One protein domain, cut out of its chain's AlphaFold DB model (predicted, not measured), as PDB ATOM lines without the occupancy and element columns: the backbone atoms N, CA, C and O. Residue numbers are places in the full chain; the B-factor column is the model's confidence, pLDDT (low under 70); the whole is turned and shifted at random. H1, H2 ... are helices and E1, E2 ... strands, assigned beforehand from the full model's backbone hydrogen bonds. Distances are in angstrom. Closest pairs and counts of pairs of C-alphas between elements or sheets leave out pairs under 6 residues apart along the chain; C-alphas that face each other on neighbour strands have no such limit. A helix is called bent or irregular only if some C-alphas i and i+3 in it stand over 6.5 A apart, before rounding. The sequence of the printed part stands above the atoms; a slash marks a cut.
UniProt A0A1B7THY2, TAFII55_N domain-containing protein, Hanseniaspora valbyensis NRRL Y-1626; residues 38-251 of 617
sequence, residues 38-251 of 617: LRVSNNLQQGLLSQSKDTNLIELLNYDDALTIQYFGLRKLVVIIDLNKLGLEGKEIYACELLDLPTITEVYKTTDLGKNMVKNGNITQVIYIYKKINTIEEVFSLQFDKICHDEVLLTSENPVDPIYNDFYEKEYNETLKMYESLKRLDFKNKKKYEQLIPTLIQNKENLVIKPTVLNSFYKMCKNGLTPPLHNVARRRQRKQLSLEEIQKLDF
ATOM      1  N   LEU A  38      32.730   0.011   0.239       92.06
ATOM      2  CA  LEU A  38      33.603  -0.478   1.300       92.06
ATOM      3  C   LEU A  38      32.810  -0.513   2.611       92.06
ATOM      4  O   LEU A  38      32.350   0.523   3.085       92.06
ATOM      5  N   ARG A  39      32.629  -1.700   3.196       89.25
ATOM      6  CA  ARG A  39      31.883  -1.896   4.447       89.25
ATOM      7  C   ARG A  39      32.794  -2.471   5.524       89.25
ATOM      8  O   ARG A  39      33.441  -3.489   5.306       89.25
ATOM      9  N   VAL A  40      32.789  -1.855   6.702       87.62
ATOM     10  CA  VAL A  40      33.502  -2.346   7.888       87.62
ATOM     11  C   VAL A  40      32.556  -3.177   8.749       87.62
ATOM     12  O   VAL A  40      31.402  -2.799   8.948       87.62
ATOM     13  N   SER A  41      33.017  -4.328   9.234       85.31
ATOM     14  CA  SER A  41      32.258  -5.155  10.169       85.31
ATOM     15  C   SER A  41      32.132  -4.482  11.532       85.31
ATOM     16  O   SER A  41      33.118  -4.001  12.088       85.31
ATOM     17  N   ASN A  42      30.938  -4.556  12.122       77.44
ATOM     18  CA  ASN A  42      30.686  -4.094  13.491       77.44
ATOM     19  C   ASN A  42      31.482  -4.896  14.537       77.44
ATOM     20  O   ASN A  42      31.744  -4.398  15.626       77.44
ATOM     21  N   ASN A  43      31.880  -6.129  14.201       73.50
ATOM     22  CA  ASN A  43      32.595  -7.041  15.097       73.50
ATOM     23  C   ASN A  43      34.119  -6.895  15.008       73.50
ATOM     24  O   ASN A  43      34.859  -7.727  15.540       73.50
ATOM     25  N   LEU A  44      34.612  -5.868  14.314       79.50
ATOM     26  CA  LEU A  44      36.037  -5.611  14.219       79.50
ATOM     27  C   LEU A  44      36.566  -5.244  15.611       79.50
ATOM     28  O   LEU A  44      36.319  -4.159  16.117       79.50
ATOM     29  N   GLN A  45      37.262  -6.179  16.259       61.31
ATOM     30  CA  GLN A  45      37.587  -6.054  17.683       61.31
ATOM     31  C   GLN A  45      38.658  -4.994  17.990       61.31
ATOM     32  O   GLN A  45      38.740  -4.541  19.129       61.31
ATOM     33  N   GLN A  46      39.526  -4.655  17.026       64.06
ATOM     34  CA  GLN A  46      40.700  -3.798  17.244       64.06
ATOM     35  C   GLN A  46      41.142  -3.062  15.967       64.06
ATOM     36  O   GLN A  46      41.090  -3.624  14.871       64.06
ATOM     37  N   GLY A  47      41.675  -1.847  16.144       66.06
ATOM     38  CA  GLY A  47      42.275  -0.999  15.107       66.06
ATOM     39  C   GLY A  47      41.526   0.311  14.843       66.06
ATOM     40  O   GLY A  47      40.445   0.534  15.390       66.06
ATOM     41  N   LEU A  48      42.094   1.181  14.008       71.88
ATOM     42  CA  LEU A  48      41.559   2.512  13.699       71.88
ATOM     43  C   LEU A  48      40.111   2.452  13.191       71.88
ATOM     44  O   LEU A  48      39.267   3.232  13.617       71.88
ATOM     45  N   LEU A  49      39.802   1.446  12.367       72.25
ATOM     46  CA  LEU A  49      38.457   1.203  11.830       72.25
ATOM     47  C   LEU A  49      37.450   0.659  12.862       72.25
ATOM     48  O   LEU A  49      36.258   0.626  12.585       72.25
ATOM     49  N   SER A  50      37.916   0.180  14.021       64.38
ATOM     50  CA  SER A  50      37.055  -0.296  15.123       64.38
ATOM     51  C   SER A  50      36.781   0.777  16.175       64.38
ATOM     52  O   SER A  50      35.746   0.758  16.835       64.38
ATOM     53  N   GLN A  51      37.721   1.713  16.344       59.75
ATOM     54  CA  GLN A  51      37.635   2.803  17.318       59.75
ATOM     55  C   GLN A  51      36.863   4.009  16.767       59.75
ATOM     56  O   GLN A  51      36.495   4.913  17.518       59.75
ATOM     57  N   SER A  52      36.569   4.008  15.466       50.38
ATOM     58  CA  SER A  52      35.873   5.073  14.765       50.38
ATOM     59  C   SER A  52      34.364   5.047  15.022       50.38
ATOM     60  O   SER A  52      33.576   4.669  14.156       50.38
ATOM     61  N   LYS A  53      33.934   5.492  16.204       51.59
ATOM     62  CA  LYS A  53      32.672   6.250  16.249       51.59
ATOM     63  C   LYS A  53      32.857   7.648  15.643       51.59
ATOM     64  O   LYS A  53      31.919   8.144  15.037       51.59
ATOM     65  N   ASP A  54      34.083   8.188  15.705       49.53
ATOM     66  CA  ASP A  54      34.397   9.570  15.308       49.53
ATOM     67  C   ASP A  54      35.576   9.712  14.323       49.53
ATOM     68  O   ASP A  54      35.829  10.803  13.821       49.53
ATOM     69  N   THR A  55      36.328   8.646  14.016       54.69
ATOM     70  CA  THR A  55      37.399   8.723  13.006       54.69
ATOM     71  C   THR A  55      36.769   8.695  11.621       54.69
ATOM     72  O   THR A  55      36.362   7.642  11.126       54.69
ATOM     73  N   ASN A  56      36.660   9.860  10.993       57.72
ATOM     74  CA  ASN A  56      36.198   9.968   9.621       57.72
ATOM     75  C   ASN A  56      37.142   9.164   8.718       57.72
ATOM     76  O   ASN A  56      38.244   9.600   8.407       57.72
ATOM     77  N   LEU A  57      36.695   8.013   8.213       64.88
ATOM     78  CA  LEU A  57      37.308   7.359   7.047       64.88
ATOM     79  C   LEU A  57      37.560   8.360   5.904       64.88
ATOM     80  O   LEU A  57      38.510   8.215   5.144       64.88
ATOM     81  N   ILE A  58      36.740   9.408   5.834       65.12
ATOM     82  CA  ILE A  58      36.881  10.552   4.931       65.12
ATOM     83  C   ILE A  58      38.191  11.319   5.174       65.12
ATOM     84  O   ILE A  58      38.857  11.695   4.217       65.12
ATOM     85  N   GLU A  59      38.626  11.500   6.423       69.94
ATOM     86  CA  GLU A  59      39.919  12.126   6.724       69.94
ATOM     87  C   GLU A  59      41.085  11.256   6.258       69.94
ATOM     88  O   GLU A  59      42.066  11.790   5.754       69.94
ATOM     89  N   LEU A  60      40.963   9.925   6.333       70.44
ATOM     90  CA  LEU A  60      41.962   9.013   5.763       70.44
ATOM     91  C   LEU A  60      42.066   9.152   4.243       70.44
ATOM     92  O   LEU A  60      43.164   9.068   3.704       70.44
ATOM     93  N   LEU A  61      40.938   9.374   3.564       70.62
ATOM     94  CA  LEU A  61      40.899   9.587   2.115       70.62
ATOM     95  C   LEU A  61      41.509  10.931   1.694       70.62
ATOM     96  O   LEU A  61      41.925  11.057   0.547       70.62
ATOM     97  N   ASN A  62      41.611  11.905   2.604       76.12
ATOM     98  CA  ASN A  62      42.271  13.184   2.323       76.12
ATOM     99  C   ASN A  62      43.802  13.065   2.257       76.12
ATOM    100  O   ASN A  62      44.463  13.969   1.748       76.12
ATOM    101  N   TYR A  63      44.378  11.980   2.784       77.62
ATOM    102  CA  TYR A  63      45.813  11.730   2.716       77.62
ATOM    103  C   TYR A  63      46.134  10.779   1.564       77.62
ATOM    104  O   TYR A  63      45.849   9.579   1.630       77.62
ATOM    105  N   ASP A  64      46.808  11.309   0.542       70.25
ATOM    106  CA  ASP A  64      47.355  10.505  -0.549       70.25
ATOM    107  C   ASP A  64      48.194   9.339   0.012       70.25
ATOM    108  O   ASP A  64      49.076   9.514   0.863       70.25
ATOM    109  N   ASP A  65      47.902   8.131  -0.473       80.19
ATOM    110  CA  ASP A  65      48.533   6.859  -0.096       80.19
ATOM    111  C   ASP A  65      48.307   6.370   1.355       80.19
ATOM    112  O   ASP A  65      48.928   5.383   1.759       80.19
ATOM    113  N   ALA A  66      47.430   6.988   2.158       85.06
ATOM    114  CA  ALA A  66      47.148   6.492   3.515       85.06
ATOM    115  C   ALA A  66      46.337   5.185   3.522       85.06
ATOM    116  O   ALA A  66      46.519   4.346   4.407       85.06
ATOM    117  N   LEU A  67      45.475   4.992   2.519       89.06
ATOM    118  CA  LEU A  67      44.652   3.800   2.335       89.06
ATOM    119  C   LEU A  67      45.076   3.062   1.062       89.06
ATOM    120  O   LEU A  67      44.999   3.600  -0.038       89.06
ATOM    121  N   THR A  68      45.494   1.806   1.194       90.44
ATOM    122  CA  THR A  68      45.837   0.946   0.055       90.44
ATOM    123  C   THR A  68      44.965  -0.302   0.056       90.44
ATOM    124  O   THR A  68      44.951  -1.053   1.029       90.44
ATOM    125  N   ILE A  69      44.290  -0.575  -1.062       92.62
ATOM    126  CA  ILE A  69      43.516  -1.804  -1.260       92.62
ATOM    127  C   ILE A  69      44.295  -2.729  -2.192       92.62
ATOM    128  O   ILE A  69      44.631  -2.362  -3.317       92.62
ATOM    129  N   GLN A  70      44.585  -3.945  -1.734       90.69
ATOM    130  CA  GLN A  70      45.247  -4.970  -2.534       90.69
ATOM    131  C   GLN A  70      44.284  -6.124  -2.810       90.69
ATOM    132  O   GLN A  70      43.903  -6.863  -1.904       90.69
ATOM    133  N   TYR A  71      43.916  -6.303  -4.080       88.69
ATOM    134  CA  TYR A  71      43.123  -7.444  -4.539       88.69
ATOM    135  C   TYR A  71      44.037  -8.640  -4.802       88.69
ATOM    136  O   TYR A  71      44.956  -8.555  -5.619       88.69
ATOM    137  N   PHE A  72      43.832  -9.749  -4.094       78.19
ATOM    138  CA  PHE A  72      44.561 -11.010  -4.306       78.19
ATOM    139  C   PHE A  72      43.792 -11.988  -5.191       78.19
ATOM    140  O   PHE A  72      44.348 -12.999  -5.606       78.19
ATOM    141  N   GLY A  73      42.550 -11.625  -5.499       76.00
ATOM    142  CA  GLY A  73      41.583 -12.407  -6.233       76.00
ATOM    143  C   GLY A  73      41.004 -13.569  -5.452       76.00
ATOM    144  O   GLY A  73      41.195 -13.654  -4.241       76.00
ATOM    145  N   LEU A  74      40.149 -14.364  -6.108       74.56
ATOM    146  CA  LEU A  74      39.224 -15.281  -5.418       74.56
ATOM    147  C   LEU A  74      38.349 -14.544  -4.399       74.56
ATOM    148  O   LEU A  74      38.109 -15.044  -3.303       74.56
ATOM    149  N   ARG A  75      37.965 -13.300  -4.716       82.62
ATOM    150  CA  ARG A  75      37.248 -12.407  -3.797       82.62
ATOM    151  C   ARG A  75      38.004 -12.096  -2.497       82.62
ATOM    152  O   ARG A  75      37.407 -11.548  -1.580       82.62
ATOM    153  N   LYS A  76      39.307 -12.380  -2.393       86.06
ATOM    154  CA  LYS A  76      40.129 -12.031  -1.226       86.06
ATOM    155  C   LYS A  76      40.867 -10.718  -1.451       86.06
ATOM    156  O   LYS A  76      41.530 -10.511  -2.473       86.06
ATOM    157  N   LEU A  77      40.764  -9.834  -0.464       92.19
ATOM    158  CA  LEU A  77      41.390  -8.519  -0.463       92.19
ATOM    159  C   LEU A  77      42.050  -8.248   0.878       92.19
ATOM    160  O   LEU A  77      41.671  -8.803   1.908       92.19
ATOM    161  N   VAL A  78      43.011  -7.334   0.858       93.12
ATOM    162  CA  VAL A  78      43.550  -6.737   2.072       93.12
ATOM    163  C   VAL A  78      43.491  -5.228   1.947       93.12
ATOM    164  O   VAL A  78      43.876  -4.666   0.922       93.12
ATOM    165  N   VAL A  79      43.020  -4.582   3.005       93.50
ATOM    166  CA  VAL A  79      43.074  -3.132   3.168       93.50
ATOM    167  C   VAL A  79      44.223  -2.817   4.118       93.50
ATOM    168  O   VAL A  79      44.297  -3.373   5.211       93.50
ATOM    169  N   ILE A  80      45.138  -1.958   3.684       92.50
ATOM    170  CA  ILE A  80      46.307  -1.527   4.448       92.50
ATOM    171  C   ILE A  80      46.149  -0.041   4.738       92.50
ATOM    172  O   ILE A  80      45.978   0.750   3.812       92.50
ATOM    173  N   ILE A  81      46.235   0.323   6.013       90.56
ATOM    174  CA  ILE A  81      46.220   1.706   6.481       90.56
ATOM    175  C   ILE A  81      47.624   2.052   6.976       90.56
ATOM    176  O   ILE A  81      48.141   1.404   7.891       90.56
ATOM    177  N   ASP A  82      48.256   3.048   6.357       88.88
ATOM    178  CA  ASP A  82      49.569   3.546   6.771       88.88
ATOM    179  C   ASP A  82      49.406   4.640   7.830       88.88
ATOM    180  O   ASP A  82      49.128   5.800   7.523       88.88
ATOM    181  N   LEU A  83      49.585   4.264   9.096       85.31
ATOM    182  CA  LEU A  83      49.390   5.169  10.226       85.31
ATOM    183  C   LEU A  83      50.429   6.300  10.249       85.31
ATOM    184  O   LEU A  83      50.134   7.385  10.748       85.31
ATOM    185  N   ASN A  84      51.605   6.102   9.638       85.25
ATOM    186  CA  ASN A  84      52.677   7.107   9.629       85.25
ATOM    187  C   ASN A  84      52.258   8.385   8.901       85.25
ATOM    188  O   ASN A  84      52.723   9.475   9.233       85.25
ATOM    189  N   LYS A  85      51.343   8.267   7.933       82.38
ATOM    190  CA  LYS A  85      50.760   9.412   7.222       82.38
ATOM    191  C   LYS A  85      49.863  10.269   8.112       82.38
ATOM    192  O   LYS A  85      49.694  11.449   7.836       82.38
ATOM    193  N   LEU A  86      49.368   9.692   9.201       75.56
ATOM    194  CA  LEU A  86      48.527  10.335  10.207       75.56
ATOM    195  C   LEU A  86      49.338  10.803  11.426       75.56
ATOM    196  O   LEU A  86      48.762  11.191  12.436       75.56
ATOM    197  N   GLY A  87      50.674  10.722  11.369       81.12
ATOM    198  CA  GLY A  87      51.547  11.027  12.505       81.12
ATOM    199  C   GLY A  87      51.547   9.957  13.605       81.12
ATOM    200  O   GLY A  87      52.055  10.209  14.695       81.12
ATOM    201  N   LEU A  88      50.995   8.774  13.330       82.12
ATOM    202  CA  LEU A  88      50.976   7.621  14.229       82.12
ATOM    203  C   LEU A  88      51.979   6.566  13.748       82.12
ATOM    204  O   LEU A  88      52.206   6.419  12.556       82.12
ATOM    205  N   GLU A  89      52.585   5.791  14.640       85.25
ATOM    206  CA  GLU A  89      53.567   4.789  14.209       85.25
ATOM    207  C   GLU A  89      52.905   3.488  13.728       85.25
ATOM    208  O   GLU A  89      52.047   2.911  14.398       85.25
ATOM    209  N   GLY A  90      53.364   2.981  12.579       87.62
ATOM    210  CA  GLY A  90      53.080   1.618  12.118       87.62
ATOM    211  C   GLY A  90      52.111   1.507  10.940       87.62
ATOM    212  O   GLY A  90      51.892   2.452  10.183       87.62
ATOM    213  N   LYS A  91      51.585   0.295  10.732       90.56
ATOM    214  CA  LYS A  91      50.607  -0.029   9.685       90.56
ATOM    215  C   LYS A  91      49.554  -0.965  10.240       90.56
ATOM    216  O   LYS A  91      49.877  -1.881  10.995       90.56
ATOM    217  N   GLU A  92      48.315  -0.769   9.821       91.81
ATOM    218  CA  GLU A  92      47.235  -1.702  10.111       91.81
ATOM    219  C   GLU A  92      46.820  -2.429   8.846       91.81
ATOM    220  O   GLU A  92      46.721  -1.838   7.774       91.81
ATOM    221  N   ILE A  93      46.599  -3.730   8.979       93.38
ATOM    222  CA  ILE A  93      46.286  -4.610   7.864       93.38
ATOM    223  C   ILE A  93      44.971  -5.306   8.191       93.38
ATOM    224  O   ILE A  93      44.798  -5.852   9.281       93.38
ATOM    225  N   TYR A  94      44.037  -5.287   7.249       93.50
ATOM    226  CA  TYR A  94      42.700  -5.830   7.430       93.50
ATOM    227  C   TYR A  94      42.348  -6.825   6.328       93.50
ATOM    228  O   TYR A  94      42.426  -6.514   5.141       93.50
ATOM    229  N   ALA A  95      41.922  -8.018   6.732       92.56
ATOM    230  CA  ALA A  95      41.366  -9.036   5.858       92.56
ATOM    231  C   ALA A  95      39.975  -8.625   5.370       92.56
ATOM    232  O   ALA A  95      39.108  -8.230   6.163       92.56
ATOM    233  N   CYS A  96      39.778  -8.746   4.061       93.50
ATOM    234  CA  CYS A  96      38.573  -8.315   3.374       93.50
ATOM    235  C   CYS A  96      38.095  -9.376   2.374       93.50
ATOM    236  O   CYS A  96      38.891 -10.140   1.819       93.50
ATOM    237  N   GLU A  97      36.788  -9.394   2.125       90.81
ATOM    238  CA  GLU A  97      36.136 -10.276   1.153       90.81
ATOM    239  C   GLU A  97      35.285  -9.457   0.175       90.81
ATOM    240  O   GLU A  97      34.624  -8.507   0.586       90.81
ATOM    241  N   LEU A  98      35.287  -9.815  -1.108       92.56
ATOM    242  CA  LEU A  98      34.420  -9.225  -2.127       92.56
ATOM    243  C   LEU A  98      33.100  -9.995  -2.194       92.56
ATOM    244  O   LEU A  98      33.061 -11.141  -2.643       92.56
ATOM    245  N   LEU A  99      32.023  -9.351  -1.767       91.75
ATOM    246  CA  LEU A  99      30.680  -9.910  -1.722       91.75
ATOM    247  C   LEU A  99      29.809  -9.298  -2.818       91.75
ATOM    248  O   LEU A  99      29.966  -8.120  -3.141       91.75
ATOM    249  N   ASP A 100      28.856 -10.064  -3.333       91.31
ATOM    250  CA  ASP A 100      27.843  -9.541  -4.252       91.31
ATOM    251  C   ASP A 100      26.637  -9.020  -3.471       91.31
ATOM    252  O   ASP A 100      26.243  -9.581  -2.444       91.31
ATOM    253  N   LEU A 101      26.042  -7.929  -3.939       92.88
ATOM    254  CA  LEU A 101      24.794  -7.407  -3.407       92.88
ATOM    255  C   LEU A 101      23.615  -8.132  -4.048       92.88
ATOM    256  O   LEU A 101      23.611  -8.344  -5.259       92.88
ATOM    257  N   PRO A 102      22.551  -8.412  -3.279       91.12
ATOM    258  CA  PRO A 102      21.325  -8.947  -3.851       91.12
ATOM    259  C   PRO A 102      20.591  -7.901  -4.706       91.12
ATOM    260  O   PRO A 102      19.662  -8.241  -5.427       91.12
ATOM    261  N   THR A 103      20.962  -6.622  -4.615       93.75
ATOM    262  CA  THR A 103      20.289  -5.497  -5.274       93.75
ATOM    263  C   THR A 103      21.271  -4.680  -6.097       93.75
ATOM    264  O   THR A 103      22.381  -4.405  -5.639       93.75
ATOM    265  N   ILE A 104      20.829  -4.214  -7.264       95.62
ATOM    266  CA  ILE A 104      21.558  -3.232  -8.070       95.62
ATOM    267  C   ILE A 104      21.334  -1.853  -7.449       95.62
ATOM    268  O   ILE A 104      20.193  -1.455  -7.228       95.62
ATOM    269  N   THR A 105      22.417  -1.144  -7.137       96.44
ATOM    270  CA  THR A 105      22.362   0.220  -6.597       96.44
ATOM    271  C   THR A 105      22.885   1.187  -7.642       96.44
ATOM    272  O   THR A 105      24.045   1.109  -8.030       96.44
ATOM    273  N   GLU A 106      22.044   2.091  -8.113       96.00
ATOM    274  CA  GLU A 106      22.443   3.093  -9.095       96.00
ATOM    275  C   GLU A 106      23.097   4.292  -8.403       96.00
ATOM    276  O   GLU A 106      22.629   4.764  -7.366       96.00
ATOM    277  N   VAL A 107      24.194   4.775  -8.977       96.31
ATOM    278  CA  VAL A 107      24.917   5.948  -8.487       96.31
ATOM    279  C   VAL A 107      24.577   7.122  -9.377       96.31
ATOM    280  O   VAL A 107      24.767   7.060 -10.593       96.31
ATOM    281  N   TYR A 108      24.127   8.201  -8.754       95.62
ATOM    282  CA  TYR A 108      23.778   9.440  -9.424       95.62
ATOM    283  C   TYR A 108      24.638  10.587  -8.909       95.62
ATOM    284  O   TYR A 108      24.971  10.648  -7.725       95.62
ATOM    285  N   LYS A 109      24.966  11.513  -9.809       95.38
ATOM    286  CA  LYS A 109      25.580  12.803  -9.489       95.38
ATOM    287  C   LYS A 109      24.606  13.928  -9.809       95.38
ATOM    288  O   LYS A 109      23.830  13.834 -10.755       95.38
ATOM    289  N   THR A 110      24.658  14.988  -9.016       96.00
ATOM    290  CA  THR A 110      23.828  16.181  -9.188       96.00
ATOM    291  C   THR A 110      24.642  17.417  -8.828       96.00
ATOM    292  O   THR A 110      25.459  17.387  -7.907       96.00
ATOM    293  N   THR A 111      24.433  18.497  -9.573       96.69
ATOM    294  CA  THR A 111      24.989  19.830  -9.293       96.69
ATOM    295  C   THR A 111      23.931  20.790  -8.748       96.69
ATOM    296  O   THR A 111      24.272  21.859  -8.250       96.69
ATOM    297  N   ASP A 112      22.655  20.406  -8.801       95.62
ATOM    298  CA  ASP A 112      21.487  21.235  -8.503       95.62
ATOM    299  C   ASP A 112      20.626  20.653  -7.370       95.62
ATOM    300  O   ASP A 112      19.406  20.819  -7.339       95.62
ATOM    301  N   LEU A 113      21.292  20.003  -6.408       92.00
ATOM    302  CA  LEU A 113      20.695  19.452  -5.184       92.00
ATOM    303  C   LEU A 113      19.624  18.381  -5.442       92.00
ATOM    304  O   LEU A 113      18.657  18.262  -4.695       92.00
ATOM    305  N   GLY A 114      19.817  17.576  -6.484       90.62
ATOM    306  CA  GLY A 114      18.979  16.421  -6.795       90.62
ATOM    307  C   GLY A 114      17.799  16.724  -7.710       90.62
ATOM    308  O   GLY A 114      17.001  15.825  -7.947       90.62
ATOM    309  N   LYS A 115      17.689  17.945  -8.249       94.69
ATOM    310  CA  LYS A 115      16.664  18.257  -9.256       94.69
ATOM    311  C   LYS A 115      16.959  17.539 -10.570       94.69
ATOM    312  O   LYS A 115      16.083  16.877 -11.111       94.69
ATOM    313  N   ASN A 116      18.205  17.608 -11.031       95.75
ATOM    314  CA  ASN A 116      18.710  16.830 -12.148       95.75
ATOM    315  C   ASN A 116      19.753  15.837 -11.638       95.75
ATOM    316  O   ASN A 116      20.805  16.194 -11.096       95.75
ATOM    317  N   MET A 117      19.443  14.558 -11.817       96.56
ATOM    318  CA  MET A 117      20.297  13.450 -11.414       96.56
ATOM    319  C   MET A 117      20.831  12.755 -12.658       96.56
ATOM    320  O   MET A 117      20.077  12.191 -13.446       96.56
ATOM    321  N   VAL A 118      22.150  12.776 -12.828       96.00
ATOM    322  CA  VAL A 118      22.825  12.103 -13.940       96.00
ATOM    323  C   VAL A 118      23.381  10.782 -13.439       96.00
ATOM    324  O   VAL A 118      24.167  10.749 -12.487       96.00
ATOM    325  N   LYS A 119      22.973   9.683 -14.074       95.94
ATOM    326  CA  LYS A 119      23.476   8.351 -13.746       95.94
ATOM    327  C   LYS A 119      24.965   8.262 -14.074       95.94
ATOM    328  O   LYS A 119      25.392   8.637 -15.160       95.94
ATOM    329  N   ASN A 120      25.740   7.755 -13.126       93.88
ATOM    330  CA  ASN A 120      27.185   7.600 -13.248       93.88
ATOM    331  C   ASN A 120      27.602   6.130 -13.385       93.88
ATOM    332  O   ASN A 120      28.543   5.809 -14.097       93.88
ATOM    333  N   GLY A 121      26.890   5.221 -12.717       94.88
ATOM    334  CA  GLY A 121      27.198   3.797 -12.771       94.88
ATOM    335  C   GLY A 121      26.286   2.961 -11.885       94.88
ATOM    336  O   GLY A 121      25.372   3.475 -11.241       94.88
ATOM    337  N   ASN A 122      26.556   1.659 -11.850       96.19
ATOM    338  CA  ASN A 122      25.857   0.704 -10.998       96.19
ATOM    339  C   ASN A 122      26.842   0.097  -9.993       96.19
ATOM    340  O   ASN A 122      27.972  -0.233 -10.342       96.19
ATOM    341  N   ILE A 123      26.382  -0.111  -8.765       96.88
ATOM    342  CA  ILE A 123      27.080  -0.851  -7.720       96.88
ATOM    343  C   ILE A 123      26.321  -2.151  -7.479       96.88
ATOM    344  O   ILE A 123      25.139  -2.152  -7.129       96.88
ATOM    345  N   THR A 124      27.030  -3.265  -7.623       95.06
ATOM    346  CA  THR A 124      26.512  -4.620  -7.386       95.06
ATOM    347  C   THR A 124      27.365  -5.407  -6.397       95.06
ATOM    348  O   THR A 124      27.062  -6.563  -6.123       95.06
ATOM    349  N   GLN A 125      28.424  -4.810  -5.840       94.69
ATOM    350  CA  GLN A 125      29.391  -5.499  -4.986       94.69
ATOM    351  C   GLN A 125      29.790  -4.667  -3.763       94.69
ATOM    352  O   GLN A 125      29.651  -3.441  -3.736       94.69
ATOM    353  N   VAL A 126      30.312  -5.354  -2.745       94.38
ATOM    354  CA  VAL A 126      30.829  -4.775  -1.501       94.38
ATOM    355  C   VAL A 126      32.160  -5.422  -1.140       94.38
ATOM    356  O   VAL A 126      32.258  -6.642  -1.050       94.38
ATOM    357  N   ILE A 127      33.173  -4.613  -0.845       94.44
ATOM    358  CA  ILE A 127      34.365  -5.045  -0.116       94.44
ATOM    359  C   ILE A 127      34.022  -5.016   1.371       94.44
ATOM    360  O   ILE A 127      33.814  -3.950   1.951       94.44
ATOM    361  N   TYR A 128      33.954  -6.188   1.992       92.25
ATOM    362  CA  TYR A 128      33.598  -6.347   3.394       92.25
ATOM    363  C   TYR A 128      34.846  -6.610   4.243       92.25
ATOM    364  O   TYR A 128      35.501  -7.643   4.099       92.25
ATOM    365  N   ILE A 129      35.173  -5.679   5.137       92.19
ATOM    366  CA  ILE A 129      36.304  -5.758   6.068       92.19
ATOM    367  C   ILE A 129      35.849  -6.465   7.341       92.19
ATOM    368  O   ILE A 129      34.979  -5.954   8.042       92.19
ATOM    369  N   TYR A 130      36.445  -7.611   7.674       89.50
ATOM    370  CA  TYR A 130      35.944  -8.445   8.776       89.50
ATOM    371  C   TYR A 130      36.948  -8.726   9.892       89.50
ATOM    372  O   TYR A 130      36.536  -9.072  10.997       89.50
ATOM    373  N   LYS A 131      38.257  -8.608   9.645       91.06
ATOM    374  CA  LYS A 131      39.262  -8.941  10.663       91.06
ATOM    375  C   LYS A 131      40.564  -8.177  10.462       91.06
ATOM    376  O   LYS A 131      41.066  -8.107   9.346       91.06
ATOM    377  N   LYS A 132      41.153  -7.668  11.546       92.88
ATOM    378  CA  LYS A 132      42.535  -7.167  11.556       92.88
ATOM    379  C   LYS A 132      43.515  -8.347  11.558       92.88
ATOM    380  O   LYS A 132      43.332  -9.294  12.323       92.88
ATOM    381  N   ILE A 133      44.524  -8.293  10.697       92.81
ATOM    382  CA  ILE A 133      45.557  -9.323  10.522       92.81
ATOM    383  C   ILE A 133      46.944  -8.714  10.724       92.81
ATOM    384  O   ILE A 133      47.117  -7.501  10.600       92.81
ATOM    385  N   ASN A 134      47.933  -9.547  11.050       91.81
ATOM    386  CA  ASN A 134      49.308  -9.071  11.249       91.81
ATOM    387  C   ASN A 134      50.129  -9.169   9.964       91.81
ATOM    388  O   ASN A 134      50.967  -8.315   9.680       91.81
ATOM    389  N   THR A 135      49.880 -10.220   9.188       89.31
ATOM    390  CA  THR A 135      50.541 -10.483   7.913       89.31
ATOM    391  C   THR A 135      49.517 -10.578   6.793       89.31
ATOM    392  O   THR A 135      48.370 -10.956   7.013       89.31
ATOM    393  N   ILE A 136      49.920 -10.217   5.575       86.44
ATOM    394  CA  ILE A 136      49.034 -10.232   4.402       86.44
ATOM    395  C   ILE A 136      48.604 -11.669   4.082       86.44
ATOM    396  O   ILE A 136      47.463 -11.907   3.697       86.44
ATOM    397  N   GLU A 137      49.501 -12.634   4.284       81.81
ATOM    398  CA  GLU A 137      49.291 -14.049   3.988       81.81
ATOM    399  C   GLU A 137      48.184 -14.695   4.835       81.81
ATOM    400  O   GLU A 137      47.555 -15.659   4.393       81.81
ATOM    401  N   GLU A 138      47.887 -14.148   6.020       85.19
ATOM    402  CA  GLU A 138      46.808 -14.641   6.883       85.19
ATOM    403  C   GLU A 138      45.449 -14.636   6.175       85.19
ATOM    404  O   GLU A 138      44.630 -15.514   6.451       85.19
ATOM    405  N   VAL A 139      45.215 -13.723   5.219       84.62
ATOM    406  CA  VAL A 139      43.935 -13.604   4.495       84.62
ATOM    407  C   VAL A 139      43.501 -14.913   3.826       84.62
ATOM    408  O   VAL A 139      42.306 -15.197   3.736       84.62
ATOM    409  N   PHE A 140      44.460 -15.739   3.402       80.06
ATOM    410  CA  PHE A 140      44.194 -17.001   2.711       80.06
ATOM    411  C   PHE A 140      43.825 -18.143   3.653       80.06
ATOM    412  O   PHE A 140      43.141 -19.077   3.250       80.06
ATOM    413  N   SER A 141      44.243 -18.052   4.915       80.62
ATOM    414  CA  SER A 141      43.927 -19.051   5.940       80.62
ATOM    415  C   SER A 141      42.595 -18.767   6.644       80.62
ATOM    416  O   SER A 141      42.087 -19.609   7.386       80.62
ATOM    417  N   LEU A 142      42.017 -17.578   6.445       81.25
ATOM    418  CA  LEU A 142      40.791 -17.158   7.113       81.25
ATOM    419  C   LEU A 142      39.541 -17.698   6.413       81.25
ATOM    420  O   LEU A 142      39.270 -17.433   5.239       81.25
ATOM    421  N   GLN A 143      38.723 -18.401   7.192       79.00
ATOM    422  CA  GLN A 143      37.399 -18.855   6.780       79.00
ATOM    423  C   GLN A 143      36.364 -17.801   7.164       79.00
ATOM    424  O   GLN A 143      35.870 -17.782   8.288       79.00
ATOM    425  N   PHE A 144      36.059 -16.916   6.217       76.12
ATOM    426  CA  PHE A 144      35.110 -15.816   6.394       76.12
ATOM    427  C   PHE A 144      33.742 -16.272   6.910       76.12
ATOM    428  O   PHE A 144      33.196 -15.648   7.814       76.12
ATOM    429  N   ASP A 145      33.243 -17.412   6.428       71.31
ATOM    430  CA  ASP A 145      31.913 -17.918   6.788       71.31
ATOM    431  C   ASP A 145      31.818 -18.240   8.284       71.31
ATOM    432  O   ASP A 145      30.789 -17.994   8.897       71.31
ATOM    433  N   LYS A 146      32.925 -18.690   8.892       72.12
ATOM    434  CA  LYS A 146      33.005 -18.943  10.338       72.12
ATOM    435  C   LYS A 146      33.044 -17.670  11.176       72.12
ATOM    436  O   LYS A 146      32.724 -17.710  12.357       72.12
ATOM    437  N   ILE A 147      33.499 -16.567  10.588       68.31
ATOM    438  CA  ILE A 147      33.721 -15.299  11.289       68.31
ATOM    439  C   ILE A 147      32.472 -14.412  11.206       68.31
ATOM    440  O   ILE A 147      32.152 -13.725  12.169       68.31
ATOM    441  N   CYS A 148      31.758 -14.448  10.078       67.00
ATOM    442  CA  CYS A 148      30.618 -13.577   9.778       67.00
ATOM    443  C   CYS A 148      29.280 -14.326   9.619       67.00
ATOM    444  O   CYS A 148      28.413 -13.847   8.887       67.00
ATOM    445  N   HIS A 149      29.120 -15.490  10.268       63.00
ATOM    446  CA  HIS A 149      27.906 -16.326  10.212       63.00
ATOM    447  C   HIS A 149      26.583 -15.521  10.257       63.00
ATOM    448  O   HIS A 149      26.488 -14.537  10.982       63.00
ATOM    449  N   ASP A 150      25.585 -15.988   9.485       58.81
ATOM    450  CA  ASP A 150      24.141 -15.651   9.382       58.81
ATOM    451  C   ASP A 150      23.664 -14.186   9.285       58.81
ATOM    452  O   ASP A 150      22.560 -13.934   8.778       58.81
ATOM    453  N   GLU A 151      24.459 -13.210   9.718       62.69
ATOM    454  CA  GLU A 151      24.121 -11.786   9.676       62.69
ATOM    455  C   GLU A 151      24.360 -11.177   8.291       62.69
ATOM    456  O   GLU A 151      23.578 -10.339   7.835       62.69
ATOM    457  N   VAL A 152      25.431 -11.603   7.610       66.00
ATOM    458  CA  VAL A 152      25.915 -10.950   6.382       66.00
ATOM    459  C   VAL A 152      25.699 -11.811   5.146       66.00
ATOM    460  O   VAL A 152      25.259 -11.296   4.119       66.00
ATOM    461  N   LEU A 153      25.992 -13.108   5.230       74.00
ATOM    462  CA  LEU A 153      25.928 -14.017   4.089       74.00
ATOM    463  C   LEU A 153      24.552 -14.643   3.925       74.00
ATOM    464  O   LEU A 153      23.913 -15.057   4.893       74.00
ATOM    465  N   LEU A 154      24.129 -14.774   2.671       67.38
ATOM    466  CA  LEU A 154      23.064 -15.693   2.323       67.38
ATOM    467  C   LEU A 154      23.650 -17.109   2.339       67.38
ATOM    468  O   LEU A 154      24.275 -17.541   1.374       67.38
ATOM    469  N   THR A 155      23.474 -17.838   3.437       62.28
ATOM    470  CA  THR A 155      23.794 -19.266   3.453       62.28
ATOM    471  C   THR A 155      22.826 -19.978   2.509       62.28
ATOM    472  O   THR A 155      21.602 -19.914   2.677       62.28
ATOM    473  N   SER A 156      23.364 -20.602   1.459       58.03
ATOM    474  CA  SER A 156      22.629 -21.591   0.682       58.03
ATOM    475  C   SER A 156      22.408 -22.791   1.601       58.03
ATOM    476  O   SER A 156      23.332 -23.509   1.966       58.03
ATOM    477  N   GLU A 157      21.169 -22.970   2.052       54.34
ATOM    478  CA  GLU A 157      20.773 -24.118   2.880       54.34
ATOM    479  C   GLU A 157      20.781 -25.431   2.080       54.34
ATOM    480  O   GLU A 157      20.675 -26.513   2.654       54.34
ATOM    481  N   ASN A 158      20.937 -25.342   0.757       54.62
ATOM    482  CA  ASN A 158      20.948 -26.500  -0.113       54.62
ATOM    483  C   ASN A 158      22.360 -27.094  -0.179       54.62
ATOM    484  O   ASN A 158      23.302 -26.377  -0.537       54.62
ATOM    485  N   PRO A 159      22.528 -28.392   0.136       60.69
ATOM    486  CA  PRO A 159      23.778 -29.079  -0.137       60.69
ATOM    487  C   PRO A 159      24.105 -28.921  -1.622       60.69
ATOM    488  O   PRO A 159      23.217 -29.002  -2.470       60.69
ATOM    489  N   VAL A 160      25.376 -28.650  -1.926       65.62
ATOM    490  CA  VAL A 160      25.834 -28.547  -3.312       65.62
ATOM    491  C   VAL A 160      25.513 -29.862  -4.008       65.62
ATOM    492  O   VAL A 160      25.988 -30.914  -3.579       65.62
ATOM    493  N   ASP A 161      24.687 -29.785  -5.048       72.69
ATOM    494  CA  ASP A 161      24.309 -30.955  -5.822       72.69
ATOM    495  C   ASP A 161      25.563 -31.504  -6.528       72.69
ATOM    496  O   ASP A 161      26.204 -30.766  -7.292       72.69
ATOM    497  N   PRO A 162      25.957 -32.765  -6.264       77.88
ATOM    498  CA  PRO A 162      27.132 -33.372  -6.881       77.88
ATOM    499  C   PRO A 162      27.103 -33.378  -8.408       77.88
ATOM    500  O   PRO A 162      28.170 -33.492  -9.014       77.88
ATOM    501  N   ILE A 163      25.931 -33.225  -9.038       82.44
ATOM    502  CA  ILE A 163      25.819 -33.131 -10.497       82.44
ATOM    503  C   ILE A 163      26.664 -31.980 -11.076       82.44
ATOM    504  O   ILE A 163      27.188 -32.089 -12.183       82.44
ATOM    505  N   TYR A 164      26.875 -30.913 -10.298       83.06
ATOM    506  CA  TYR A 164      27.632 -29.732 -10.717       83.06
ATOM    507  C   TYR A 164      29.127 -29.795 -10.369       83.06
ATOM    508  O   TYR A 164      29.847 -28.832 -10.628       83.06
ATOM    509  N   ASN A 165      29.632 -30.891  -9.792       82.75
ATOM    510  CA  ASN A 165      31.039 -30.991  -9.370       82.75
ATOM    511  C   ASN A 165      32.022 -30.681 -10.504       82.75
ATOM    512  O   ASN A 165      33.010 -29.980 -10.299       82.75
ATOM    513  N   ASP A 166      31.726 -31.157 -11.710       84.62
ATOM    514  CA  ASP A 166      32.583 -30.942 -12.873       84.62
ATOM    515  C   ASP A 166      32.578 -29.488 -13.361       84.62
ATOM    516  O   ASP A 166      33.604 -29.002 -13.840       84.62
ATOM    517  N   PHE A 167      31.455 -28.775 -13.209       84.62
ATOM    518  CA  PHE A 167      31.388 -27.337 -13.489       84.62
ATOM    519  C   PHE A 167      32.337 -26.582 -12.563       84.62
ATOM    520  O   PHE A 167      33.181 -25.809 -13.012       84.62
ATOM    521  N   TYR A 168      32.250 -26.871 -11.267       80.25
ATOM    522  CA  TYR A 168      33.105 -26.229 -10.283       80.25
ATOM    523  C   TYR A 168      34.578 -26.589 -10.459       80.25
ATOM    524  O   TYR A 168      35.447 -25.736 -10.286       80.25
ATOM    525  N   GLU A 169      34.882 -27.837 -10.826       81.50
ATOM    526  CA  GLU A 169      36.255 -28.225 -11.133       81.50
ATOM    527  C   GLU A 169      36.792 -27.449 -12.344       81.50
ATOM    528  O   GLU A 169      37.937 -26.986 -12.317       81.50
ATOM    529  N   LYS A 170      35.971 -27.260 -13.386       85.31
ATOM    530  CA  LYS A 170      36.327 -26.448 -14.552       85.31
ATOM    531  C   LYS A 170      36.631 -25.001 -14.159       85.31
ATOM    532  O   LYS A 170      37.736 -24.544 -14.448       85.31
ATOM    533  N   GLU A 171      35.721 -24.312 -13.472       80.12
ATOM    534  CA  GLU A 171      35.933 -22.918 -13.039       80.12
ATOM    535  C   GLU A 171      37.186 -22.767 -12.177       80.12
ATOM    536  O   GLU A 171      37.987 -21.836 -12.327       80.12
ATOM    537  N   TYR A 172      37.385 -23.726 -11.277       79.62
ATOM    538  CA  TYR A 172      38.549 -23.776 -10.419       79.62
ATOM    539  C   TYR A 172      39.847 -23.910 -11.244       79.62
ATOM    540  O   TYR A 172      40.819 -23.180 -11.019       79.62
ATOM    541  N   ASN A 173      39.872 -24.812 -12.230       82.94
ATOM    542  CA  ASN A 173      41.028 -25.021 -13.104       82.94
ATOM    543  C   ASN A 173      41.305 -23.801 -13.999       82.94
ATOM    544  O   ASN A 173      42.467 -23.428 -14.186       82.94
ATOM    545  N   GLU A 174      40.267 -23.157 -14.532       84.88
ATOM    546  CA  GLU A 174      40.385 -21.920 -15.314       84.88
ATOM    547  C   GLU A 174      40.989 -20.793 -14.476       84.88
ATOM    548  O   GLU A 174      41.933 -20.122 -14.900       84.88
ATOM    549  N   THR A 175      40.517 -20.659 -13.239       79.50
ATOM    550  CA  THR A 175      41.050 -19.703 -12.273       79.50
ATOM    551  C   THR A 175      42.525 -19.975 -11.978       79.50
ATOM    552  O   THR A 175      43.352 -19.061 -12.012       79.50
ATOM    553  N   LEU A 176      42.896 -21.237 -11.745       84.81
ATOM    554  CA  LEU A 176      44.288 -21.631 -11.526       84.81
ATOM    555  C   LEU A 176      45.170 -21.269 -12.733       84.81
ATOM    556  O   LEU A 176      46.221 -20.647 -12.569       84.81
ATOM    557  N   LYS A 177      44.710 -21.579 -13.950       88.44
ATOM    558  CA  LYS A 177      45.401 -21.263 -15.209       88.44
ATOM    559  C   LYS A 177      45.573 -19.755 -15.411       88.44
ATOM    560  O   LYS A 177      46.628 -19.308 -15.877       88.44
ATOM    561  N   MET A 178      44.576 -18.959 -15.028       85.44
ATOM    562  CA  MET A 178      44.666 -17.498 -15.030       85.44
ATOM    563  C   MET A 178      45.790 -17.023 -14.100       85.44
ATOM    564  O   MET A 178      46.650 -16.254 -14.532       85.44
ATOM    565  N   TYR A 179      45.855 -17.515 -12.859       83.38
ATOM    566  CA  TYR A 179      46.924 -17.134 -11.926       83.38
ATOM    567  C   TYR A 179      48.308 -17.595 -12.364       83.38
ATOM    568  O   TYR A 179      49.281 -16.865 -12.182       83.38
ATOM    569  N   GLU A 180      48.425 -18.775 -12.969       87.38
ATOM    570  CA  GLU A 180      49.686 -19.216 -13.561       87.38
ATOM    571  C   GLU A 180      50.137 -18.298 -14.701       87.38
ATOM    572  O   GLU A 180      51.330 -18.011 -14.832       87.38
ATOM    573  N   SER A 181      49.192 -17.804 -15.501       87.56
ATOM    574  CA  SER A 181      49.464 -16.849 -16.578       87.56
ATOM    575  C   SER A 181      49.882 -15.489 -16.011       87.56
ATOM    576  O   SER A 181      50.916 -14.950 -16.408       87.56
ATOM    577  N   LEU A 182      49.167 -14.980 -15.002       83.56
ATOM    578  CA  LEU A 182      49.524 -13.747 -14.291       83.56
ATOM    579  C   LEU A 182      50.895 -13.850 -13.620       83.56
ATOM    580  O   LEU A 182      51.693 -12.925 -13.719       83.56
ATOM    581  N   LYS A 183      51.235 -15.001 -13.030       87.06
ATOM    582  CA  LYS A 183      52.567 -15.263 -12.466       87.06
ATOM    583  C   LYS A 183      53.691 -15.107 -13.496       87.06
ATOM    584  O   LYS A 183      54.803 -14.731 -13.125       87.06
ATOM    585  N   ARG A 184      53.429 -15.427 -14.768       87.88
ATOM    586  CA  ARG A 184      54.401 -15.290 -15.867       87.88
ATOM    587  C   ARG A 184      54.504 -13.851 -16.375       87.88
ATOM    588  O   ARG A 184      55.593 -13.449 -16.768       87.88
ATOM    589  N   LEU A 185      53.397 -13.108 -16.371       86.12
ATOM    590  CA  LEU A 185      53.306 -11.758 -16.941       86.12
ATOM    591  C   LEU A 185      53.667 -10.653 -15.937       86.12
ATOM    592  O   LEU A 185      54.338  -9.682 -16.283       86.12
ATOM    593  N   ASP A 186      53.248 -10.800 -14.683       82.44
ATOM    594  CA  ASP A 186      53.394  -9.795 -13.636       82.44
ATOM    595  C   ASP A 186      54.553 -10.150 -12.694       82.44
ATOM    596  O   ASP A 186      54.404 -10.687 -11.592       82.44
ATOM    597  N   PHE A 187      55.759  -9.812 -13.156       82.19
ATOM    598  CA  PHE A 187      57.005 -10.050 -12.426       82.19
ATOM    599  C   PHE A 187      57.058  -9.349 -11.064       82.19
ATOM    600  O   PHE A 187      57.765  -9.822 -10.173       82.19
ATOM    601  N   LYS A 188      56.322  -8.242 -10.882       81.19
ATOM    602  CA  LYS A 188      56.308  -7.492  -9.619       81.19
ATOM    603  C   LYS A 188      55.563  -8.261  -8.533       81.19
ATOM    604  O   LYS A 188      56.037  -8.318  -7.402       81.19
ATOM    605  N   ASN A 189      54.453  -8.906  -8.890       78.44
ATOM    606  CA  ASN A 189      53.633  -9.673  -7.950       78.44
ATOM    607  C   ASN A 189      53.879 -11.189  -8.010       78.44
ATOM    608  O   ASN A 189      53.147 -11.957  -7.388       78.44
ATOM    609  N   LYS A 190      54.935 -11.649  -8.691       84.50
ATOM    610  CA  LYS A 190      55.268 -13.077  -8.832       84.50
ATOM    611  C   LYS A 190      55.228 -13.855  -7.510       84.50
ATOM    612  O   LYS A 190      54.613 -14.917  -7.447       84.50
ATOM    613  N   LYS A 191      55.839 -13.310  -6.449       81.69
ATOM    614  CA  LYS A 191      55.881 -13.939  -5.116       81.69
ATOM    615  C   LYS A 191      54.481 -14.128  -4.516       81.69
ATOM    616  O   LYS A 191      54.212 -15.148  -3.894       81.69
ATOM    617  N   LYS A 192      53.580 -13.171  -4.750       79.06
ATOM    618  CA  LYS A 192      52.180 -13.237  -4.319       79.06
ATOM    619  C   LYS A 192      51.440 -14.370  -5.032       79.06
ATOM    620  O   LYS A 192      50.774 -15.165  -4.378       79.06
ATOM    621  N   TYR A 193      51.611 -14.510  -6.348       81.94
ATOM    622  CA  TYR A 193      51.014 -15.632  -7.084       81.94
ATOM    623  C   TYR A 193      51.598 -16.987  -6.658       81.94
ATOM    624  O   TYR A 193      50.877 -17.978  -6.589       81.94
ATOM    625  N   GLU A 194      52.886 -17.037  -6.312       84.38
ATOM    626  CA  GLU A 194      53.535 -18.240  -5.771       84.38
ATOM    627  C   GLU A 194      52.974 -18.693  -4.422       84.38
ATOM    628  O   GLU A 194      52.967 -19.891  -4.160       84.38
ATOM    629  N   GLN A 195      52.481 -17.774  -3.591       77.69
ATOM    630  CA  GLN A 195      51.810 -18.094  -2.326       77.69
ATOM    631  C   GLN A 195      50.329 -18.470  -2.528       77.69
ATOM    632  O   GLN A 195      49.795 -19.325  -1.820       77.69
ATOM    633  N   LEU A 196      49.669 -17.857  -3.515       75.75
ATOM    634  CA  LEU A 196      48.263 -18.097  -3.852       75.75
ATOM    635  C   LEU A 196      48.016 -19.491  -4.439       75.75
ATOM    636  O   LEU A 196      47.100 -20.187  -4.009       75.75
ATOM    637  N   ILE A 197      48.839 -19.899  -5.410       83.12
ATOM    638  CA  ILE A 197      48.661 -21.143  -6.176       83.12
ATOM    639  C   ILE A 197      48.605 -22.402  -5.280       83.12
ATOM    640  O   ILE A 197      47.705 -23.215  -5.479       83.12
ATOM    641  N   PRO A 198      49.481 -22.589  -4.273       83.31
ATOM    642  CA  PRO A 198      49.388 -23.731  -3.362       83.31
ATOM    643  C   PRO A 198      48.104 -23.744  -2.534       83.31
ATOM    644  O   PRO A 198      47.496 -24.797  -2.377       83.31
ATOM    645  N   THR A 199      47.669 -22.581  -2.037       74.75
ATOM    646  CA  THR A 199      46.435 -22.484  -1.239       74.75
ATOM    647  C   THR A 199      45.215 -22.819  -2.082       74.75
ATOM    648  O   THR A 199      44.309 -23.521  -1.641       74.75
ATOM    649  N   LEU A 200      45.228 -22.349  -3.327       72.88
ATOM    650  CA  LEU A 200      44.300 -22.769  -4.352       72.88
ATOM    651  C   LEU A 200      44.296 -24.300  -4.451       72.88
ATOM    652  O   LEU A 200      43.264 -24.915  -4.186       72.88
ATOM    653  N   ILE A 201      45.424 -24.927  -4.802       79.56
ATOM    654  CA  ILE A 201      45.502 -26.382  -5.028       79.56
ATOM    655  C   ILE A 201      45.002 -27.163  -3.806       79.56
ATOM    656  O   ILE A 201      44.216 -28.094  -3.953       79.56
ATOM    657  N   GLN A 202      45.370 -26.735  -2.600       75.75
ATOM    658  CA  GLN A 202      44.879 -27.329  -1.359       75.75
ATOM    659  C   GLN A 202      43.352 -27.200  -1.216       75.75
ATOM    660  O   GLN A 202      42.680 -28.137  -0.787       75.75
ATOM    661  N   ASN A 203      42.776 -26.059  -1.603       67.06
ATOM    662  CA  ASN A 203      41.325 -25.897  -1.655       67.06
ATOM    663  C   ASN A 203      40.693 -26.830  -2.695       67.06
ATOM    664  O   ASN A 203      39.652 -27.403  -2.389       67.06
ATOM    665  N   LYS A 204      41.335 -27.060  -3.854       70.50
ATOM    666  CA  LYS A 204      40.885 -28.057  -4.846       70.50
ATOM    667  C   LYS A 204      40.784 -29.452  -4.245       70.50
ATOM    668  O   LYS A 204      39.786 -30.136  -4.429       70.50
ATOM    669  N   GLU A 205      41.806 -29.878  -3.515       66.06
ATOM    670  CA  GLU A 205      41.816 -31.200  -2.881       66.06
ATOM    671  C   GLU A 205      40.699 -31.323  -1.834       66.06
ATOM    672  O   GLU A 205      40.051 -32.363  -1.724       66.06
ATOM    673  N   ASN A 206      40.388 -30.229  -1.133       61.91
ATOM    674  CA  ASN A 206      39.262 -30.177  -0.202       61.91
ATOM    675  C   ASN A 206      37.885 -30.200  -0.897       61.91
ATOM    676  O   ASN A 206      36.934 -30.687  -0.283       61.91
ATOM    677  N   LEU A 207      37.764 -29.738  -2.153       55.12
ATOM    678  CA  LEU A 207      36.524 -29.822  -2.950       55.12
ATOM    679  C   LEU A 207      36.073 -31.269  -3.157       55.12
ATOM    680  O   LEU A 207      34.890 -31.570  -3.030       55.12
ATOM    681  N   VAL A 208      37.025 -32.167  -3.418       51.47
ATOM    682  CA  VAL A 208      36.764 -33.598  -3.648       51.47
ATOM    683  C   VAL A 208      36.273 -34.291  -2.370       51.47
ATOM    684  O   VAL A 208      35.540 -35.274  -2.431       51.47
ATOM    685  N   ILE A 209      36.655 -33.770  -1.198       44.31
ATOM    686  CA  ILE A 209      36.407 -34.406   0.102       44.31
ATOM    687  C   ILE A 209      35.150 -33.835   0.784       44.31
ATOM    688  O   ILE A 209      34.488 -34.553   1.536       44.31
ATOM    689  N   LYS A 210      34.796 -32.559   0.545       48.38
ATOM    690  CA  LYS A 210      33.594 -31.906   1.094       48.38
ATOM    691  C   LYS A 210      33.012 -30.882   0.099       48.38
ATOM    692  O   LYS A 210      33.558 -29.781  -0.009       48.38
ATOM    693  N   PRO A 211      31.843 -31.153  -0.517       46.28
ATOM    694  CA  PRO A 211      31.148 -30.207  -1.403       46.28
ATOM    695  C   PRO A 211      30.808 -28.857  -0.740       46.28
ATOM    696  O   PRO A 211      30.536 -27.870  -1.412       46.28
ATOM    697  N   THR A 212      30.863 -28.774   0.593       46.12
ATOM    698  CA  THR A 212      30.580 -27.564   1.383       46.12
ATOM    699  C   THR A 212      31.614 -26.441   1.217       46.12
ATOM    700  O   THR A 212      31.328 -25.307   1.592       46.12
ATOM    701  N   VAL A 213      32.803 -26.713   0.661       44.34
ATOM    702  CA  VAL A 213      33.875 -25.705   0.482       44.34
ATOM    703  C   VAL A 213      33.642 -24.813  -0.757       44.34
ATOM    704  O   VAL A 213      34.235 -23.740  -0.875       44.34
ATOM    705  N   LEU A 214      32.710 -25.192  -1.642       47.53
ATOM    706  CA  LEU A 214      32.367 -24.454  -2.870       47.53
ATOM    707  C   LEU A 214      31.661 -23.117  -2.637       47.53
ATOM    708  O   LEU A 214      31.720 -22.239  -3.497       47.53
ATOM    709  N   ASN A 215      31.095 -22.905  -1.444       51.50
ATOM    710  CA  ASN A 215      30.531 -21.612  -1.038       51.50
ATOM    711  C   ASN A 215      31.586 -20.491  -0.937       51.50
ATOM    712  O   ASN A 215      31.242 -19.333  -0.720       51.50
ATOM    713  N   SER A 216      32.880 -20.794  -1.115       51.62
ATOM    714  CA  SER A 216      33.917 -19.762  -1.107       51.62
ATOM    715  C   SER A 216      33.933 -18.879  -2.361       51.62
ATOM    716  O   SER A 216      34.451 -17.767  -2.275       51.62
ATOM    717  N   PHE A 217      33.414 -19.341  -3.505       52.69
ATOM    718  CA  PHE A 217      33.453 -18.573  -4.762       52.69
ATOM    719  C   PHE A 217      32.269 -17.624  -4.937       52.69
ATOM    720  O   PHE A 217      32.403 -16.607  -5.616       52.69
ATOM    721  N   TYR A 218      31.149 -17.915  -4.279       64.88
ATOM    722  CA  TYR A 218      29.902 -17.175  -4.430       64.88
ATOM    723  C   TYR A 218      29.407 -16.748  -3.066       64.88
ATOM    724  O   TYR A 218      28.835 -17.526  -2.304       64.88
ATOM    725  N   LYS A 219      29.676 -15.487  -2.743       77.31
ATOM    726  CA  LYS A 219      29.315 -14.906  -1.459       77.31
ATOM    727  C   LYS A 219      28.387 -13.740  -1.685       77.31
ATOM    728  O   LYS A 219      28.820 -12.604  -1.864       77.31
ATOM    729  N   MET A 220      27.100 -14.053  -1.691       84.75
ATOM    730  CA  MET A 220      26.056 -13.052  -1.799       84.75
ATOM    731  C   MET A 220      25.686 -12.527  -0.413       84.75
ATOM    732  O   MET A 220      25.520 -13.285   0.549       84.75
ATOM    733  N   CYS A 221      25.530 -11.214  -0.317       87.88
ATOM    734  CA  CYS A 221      24.985 -10.571   0.861       87.88
ATOM    735  C   CYS A 221      23.513 -10.969   1.033       87.88
ATOM    736  O   CYS A 221      22.716 -10.930   0.099       87.88
ATOM    737  N   LYS A 222      23.126 -11.299   2.263       88.06
ATOM    738  CA  LYS A 222      21.732 -11.569   2.643       88.06
ATOM    739  C   LYS A 222      20.853 -10.323   2.524       88.06
ATOM    740  O   LYS A 222      19.682 -10.396   2.152       88.06
ATOM    741  N   ASN A 223      21.430  -9.177   2.875       90.44
ATOM    742  CA  ASN A 223      20.738  -7.904   3.033       90.44
ATOM    743  C   ASN A 223      21.093  -6.947   1.891       90.44
ATOM    744  O   ASN A 223      22.232  -6.937   1.420       90.44
ATOM    745  N   GLY A 224      20.138  -6.102   1.504       91.94
ATOM    746  CA  GLY A 224      20.422  -4.895   0.736       91.94
ATOM    747  C   GLY A 224      21.125  -3.833   1.588       91.94
ATOM    748  O   GLY A 224      21.388  -4.020   2.780       91.94
ATOM    749  N   LEU A 225      21.445  -2.697   0.969       92.00
ATOM    750  CA  LEU A 225      22.154  -1.608   1.645       92.00
ATOM    751  C   LEU A 225      21.269  -0.828   2.620       92.00
ATOM    752  O   LEU A 225      21.765  -0.375   3.650       92.00
ATOM    753  N   THR A 226      19.983  -0.677   2.301       94.12
ATOM    754  CA  THR A 226      19.039   0.142   3.067       94.12
ATOM    755  C   THR A 226      18.210  -0.701   4.043       94.12
ATOM    756  O   THR A 226      17.933  -1.873   3.762       94.12
ATOM    757  N   PRO A 227      17.762  -0.128   5.181       94.38
ATOM    758  CA  PRO A 227      17.012  -0.872   6.198       94.38
ATOM    759  C   PRO A 227      15.766  -1.622   5.682       94.38
ATOM    760  O   PRO A 227      15.590  -2.787   6.048       94.38
ATOM    761  N   PRO A 228      14.927  -1.053   4.785       96.25
ATOM    762  CA  PRO A 228      13.761  -1.765   4.248       96.25
ATOM    763  C   PRO A 228      14.110  -3.028   3.443       96.25
ATOM    764  O   PRO A 228      13.274  -3.930   3.317       96.25
ATOM    765  N   LEU A 229      15.339  -3.105   2.922       95.50
ATOM    766  CA  LEU A 229      15.875  -4.213   2.128       95.50
ATOM    767  C   LEU A 229      16.647  -5.233   2.985       95.50
ATOM    768  O   LEU A 229      17.445  -6.025   2.476       95.50
ATOM    769  N   HIS A 230      16.405  -5.264   4.295       92.75
ATOM    770  CA  HIS A 230      16.908  -6.331   5.149       92.75
ATOM    771  C   HIS A 230      16.350  -7.701   4.713       92.75
ATOM    772  O   HIS A 230      15.141  -7.875   4.534       92.75
ATOM    773  N   ASN A 231      17.240  -8.683   4.539       90.56
ATOM    774  CA  ASN A 231      16.955 -10.030   4.039       90.56
ATOM    775  C   ASN A 231      16.170 -10.051   2.709       90.56
ATOM    776  O   ASN A 231      15.313 -10.914   2.487       90.56
ATOM    777  N   VAL A 232      16.428  -9.068   1.837       92.50
ATOM    778  CA  VAL A 232      15.705  -8.860   0.570       92.50
ATOM    779  C   VAL A 232      15.705 -10.113  -0.310       92.50
ATOM    780  O   VAL A 232      14.652 -10.456  -0.846       92.50
ATOM    781  N   ALA A 233      16.820 -10.849  -0.361       86.88
ATOM    782  CA  ALA A 233      16.961 -12.052  -1.180       86.88
ATOM    783  C   ALA A 233      15.967 -13.165  -0.811       86.88
ATOM    784  O   ALA A 233      15.477 -13.871  -1.687       86.88
ATOM    785  N   ARG A 234      15.621 -13.312   0.478       87.25
ATOM    786  CA  ARG A 234      14.641 -14.319   0.928       87.25
ATOM    787  C   ARG A 234      13.216 -13.774   1.025       87.25
ATOM    788  O   ARG A 234      12.275 -14.535   0.836       87.25
ATOM    789  N   ARG A 235      13.043 -12.490   1.368       92.50
ATOM    790  CA  ARG A 235      11.723 -11.903   1.681       92.50
ATOM    791  C   ARG A 235      11.052 -11.169   0.529       92.50
ATOM    792  O   ARG A 235       9.831 -11.189   0.448       92.50
ATOM    793  N   ARG A 236      11.818 -10.423  -0.266       93.69
ATOM    794  CA  ARG A 236      11.281  -9.412  -1.195       93.69
ATOM    795  C   ARG A 236      11.630  -9.689  -2.654       93.69
ATOM    796  O   ARG A 236      11.102  -9.021  -3.533       93.69
ATOM    797  N   GLN A 237      12.495 -10.662  -2.920       90.81
ATOM    798  CA  GLN A 237      12.779 -11.116  -4.273       90.81
ATOM    799  C   GLN A 237      11.884 -12.296  -4.626       90.81
ATOM    800  O   GLN A 237      11.858 -13.317  -3.936       90.81
ATOM    801  N   ARG A 238      11.150 -12.159  -5.732       92.50
ATOM    802  CA  ARG A 238      10.478 -13.297  -6.355       92.50
ATOM    803  C   ARG A 238      11.556 -14.262  -6.838       92.50
ATOM    804  O   ARG A 238      12.445 -13.852  -7.576       92.50
ATOM    805  N   LYS A 239      11.466 -15.531  -6.435       87.75
ATOM    806  CA  LYS A 239      12.441 -16.556  -6.828       87.75
ATOM    807  C   LYS A 239      12.495 -16.672  -8.353       87.75
ATOM    808  O   LYS A 239      11.465 -16.876  -8.999       87.75
ATOM    809  N   GLN A 240      13.694 -16.522  -8.896       86.75
ATOM    810  CA  GLN A 240      14.036 -16.708 -10.300       86.75
ATOM    811  C   GLN A 240      15.291 -17.576 -10.361       86.75
ATOM    812  O   GLN A 240      16.078 -17.567  -9.415       86.75
ATOM    813  N   LEU A 241      15.456 -18.314 -11.459       83.88
ATOM    814  CA  LEU A 241      16.715 -18.993 -11.756       83.88
ATOM    815  C   LEU A 241      17.796 -17.938 -11.978       83.88
ATOM    816  O   LEU A 241      17.598 -17.008 -12.764       83.88
ATOM    817  N   SER A 242      18.911 -18.061 -11.266       82.31
ATOM    818  CA  SER A 242      20.035 -17.148 -11.455       82.31
ATOM    819  C   SER A 242      20.751 -17.448 -12.776       82.31
ATOM    820  O   SER A 242      20.748 -18.581 -13.258       82.31
ATOM    821  N   LEU A 243      21.398 -16.439 -13.369       83.69
ATOM    822  CA  LEU A 243      22.195 -16.638 -14.587       83.69
ATOM    823  C   LEU A 243      23.294 -17.693 -14.375       83.69
ATOM    824  O   LEU A 243      23.593 -18.469 -15.275       83.69
ATOM    825  N   GLU A 244      23.860 -17.753 -13.173       78.50
ATOM    826  CA  GLU A 244      24.869 -18.744 -12.800       78.50
ATOM    827  C   GLU A 244      24.283 -20.156 -12.696       78.50
ATOM    828  O   GLU A 244      24.908 -21.116 -13.134       78.50
ATOM    829  N   GLU A 245      23.080 -20.305 -12.131       83.38
ATOM    830  CA  GLU A 245      22.367 -21.589 -12.117       83.38
ATOM    831  C   GLU A 245      22.092 -22.073 -13.541       83.38
ATOM    832  O   GLU A 245      22.275 -23.253 -13.829       83.38
ATOM    833  N   ILE A 246      21.732 -21.156 -14.443       88.62
ATOM    834  CA  ILE A 246      21.551 -21.458 -15.865       88.62
ATOM    835  C   ILE A 246      22.879 -21.907 -16.488       88.62
ATOM    836  O   ILE A 246      22.928 -22.968 -17.095       88.62
ATOM    837  N   GLN A 247      23.983 -21.189 -16.262       88.25
ATOM    838  CA  GLN A 247      25.306 -21.581 -16.772       88.25
ATOM    839  C   GLN A 247      25.764 -22.954 -16.254       88.25
ATOM    840  O   GLN A 247      26.342 -23.743 -17.006       88.25
ATOM    841  N   LYS A 248      25.491 -23.259 -14.980       86.81
ATOM    842  CA  LYS A 248      25.765 -24.569 -14.368       86.81
ATOM    843  C   LYS A 248      24.965 -25.676 -15.044       86.81
ATOM    844  O   LYS A 248      25.529 -26.728 -15.360       86.81
ATOM    845  N   LEU A 249      23.673 -25.438 -15.269       90.25
ATOM    846  CA  LEU A 249      22.783 -26.360 -15.970       90.25
ATOM    847  C   LEU A 249      23.241 -26.577 -17.413       90.25
ATOM    848  O   LEU A 249      23.432 -27.725 -17.806       90.25
ATOM    849  N   ASP A 250      23.505 -25.505 -18.157       94.50
ATOM    850  CA  ASP A 250      23.925 -25.556 -19.559       94.50
ATOM    851  C   ASP A 250      25.241 -26.319 -19.728       94.50
ATOM    852  O   ASP A 250      25.354 -27.198 -20.580       94.50
ATOM    853  N   PHE A 251      26.242 -26.045 -18.884       94.00
ATOM    854  CA  PHE A 251      27.507 -26.779 -18.918       94.00
ATOM    855  C   PHE A 251      27.317 -28.270 -18.633       94.00
ATOM    856  O   PHE A 251      27.895 -29.118 -19.314       94.00
TER     857      PHE A 251
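Overview. This is residues 38 to 251 of the 617 residues of the protein "TAFII55_N domain-containing protein" of Hanseniaspora valbyensis NRRL Y-1626 (UniProt A0A1B7THY2). A twisted sheet, in which the long hairpin E4 and E5 bends sharply, makes one part; a helical hairpin, H6 and H7, makes a second part off the sheet, with H8 and H10 by the first residues of H6. Six short helices, H1 to H5 and H9, only graze the sheet. The printed part has 214 residues, with ten named helices and five named strands in the order E1 H1 H2 E2 E3 H3 E4 E5 H4 H5 H6 H7 H8 H9 H10. The sheet's order E1 E5 E4 E3 E2 is mixed, and so is the class, helices and strands. The whole is compact, with a radius of gyration of the C-alphas of 19.4 A and spans of 53 by 45 by 34 A.

Arrangement. Start at Leu 38: edge strand E1, residues 38 to 40, is parallel to its neighbour E5, residues 118 to 133, and N 39 and O 127 are 2.8 A apart, within hydrogen-bond range. E5 forms an antiparallel hairpin with E4, residues 91 to 109, where N 99 and O 126 are 2.8 A apart. E4 bends by 107 degrees at residue 103. E3, residues 76 to 82, is antiparallel to E4, with N 79 and O 94 2.9 A apart, and forms a hairpin with the other edge strand, E2, residues 67 to 73, with N 70 and O 78 2.8 A apart. On the sheet, only grazing it, are H1, residues 48 to 51, H2, 57 to 61, only just on it with 5 pairs of C-alphas within 10 A, H3, 83 to 86, H4, 138 to 141, H5, 144 to 147, and H9, 232 to 235. H6, residues 162 to 185, and H7, residues 190 to 209, form a helical hairpin: they touch at a shallow tilt of 12 degrees, opposite ways, the closest C-alphas being those of Lys 183 and Lys 190, 5.0 A apart. H4 and H7 are close but not clearly touching, their closest C-alphas, of Phe 140 and Thr 199, 7.1 A apart. H8, residues 211 to 216, touches H7 only at the corner, with residues 203 to 207 of H7 alone; the closest C-alphas are those of Leu 207 and Val 213, 6.0 A. H10, residues 243 to 251, touches residues 164 to 167 of H6 alone, about perpendicular at 80 degrees, with the C-alphas of Phe 167 and Lys 248 closest at 6.3 A. Every O i to N i+4 pair is within hydrogen-bond range in H2 and H10, against 18 of 20 in H6, 12 of 16 in H7 and 0 of 2 in H8, which has 2 of 3 O i to N i+3 pairs; the other helices are too short for an O i to N i+4 pair.

Along the chain. Find C-alpha 38 at (33.603, -0.478, 1.300), where E1 begins. E4 is 34.0 A long and E5 39.7 A. H6 runs 35.4 A from C-alpha 162 at (27.132, -33.372, -6.881) and is irregular, C-alphas 163 and 166 being 7.5 A apart; H7 is 29.8 A long. H10 ends at C-alpha 251, (27.507, -26.779, -18.918).

Size, cuts and confidence. Look for the C-alphas farthest apart at Asp 112 and Ile 209, 58.2 A. The printed part has no cut; the links H5 to H6 and H8 to H9 are long, and residues 51 to 56 and 238 to 243 stand free. The mean pLDDT of the printed part is 81.0, with 41 residues under 70, among them 50 to 59 and 205 to 218.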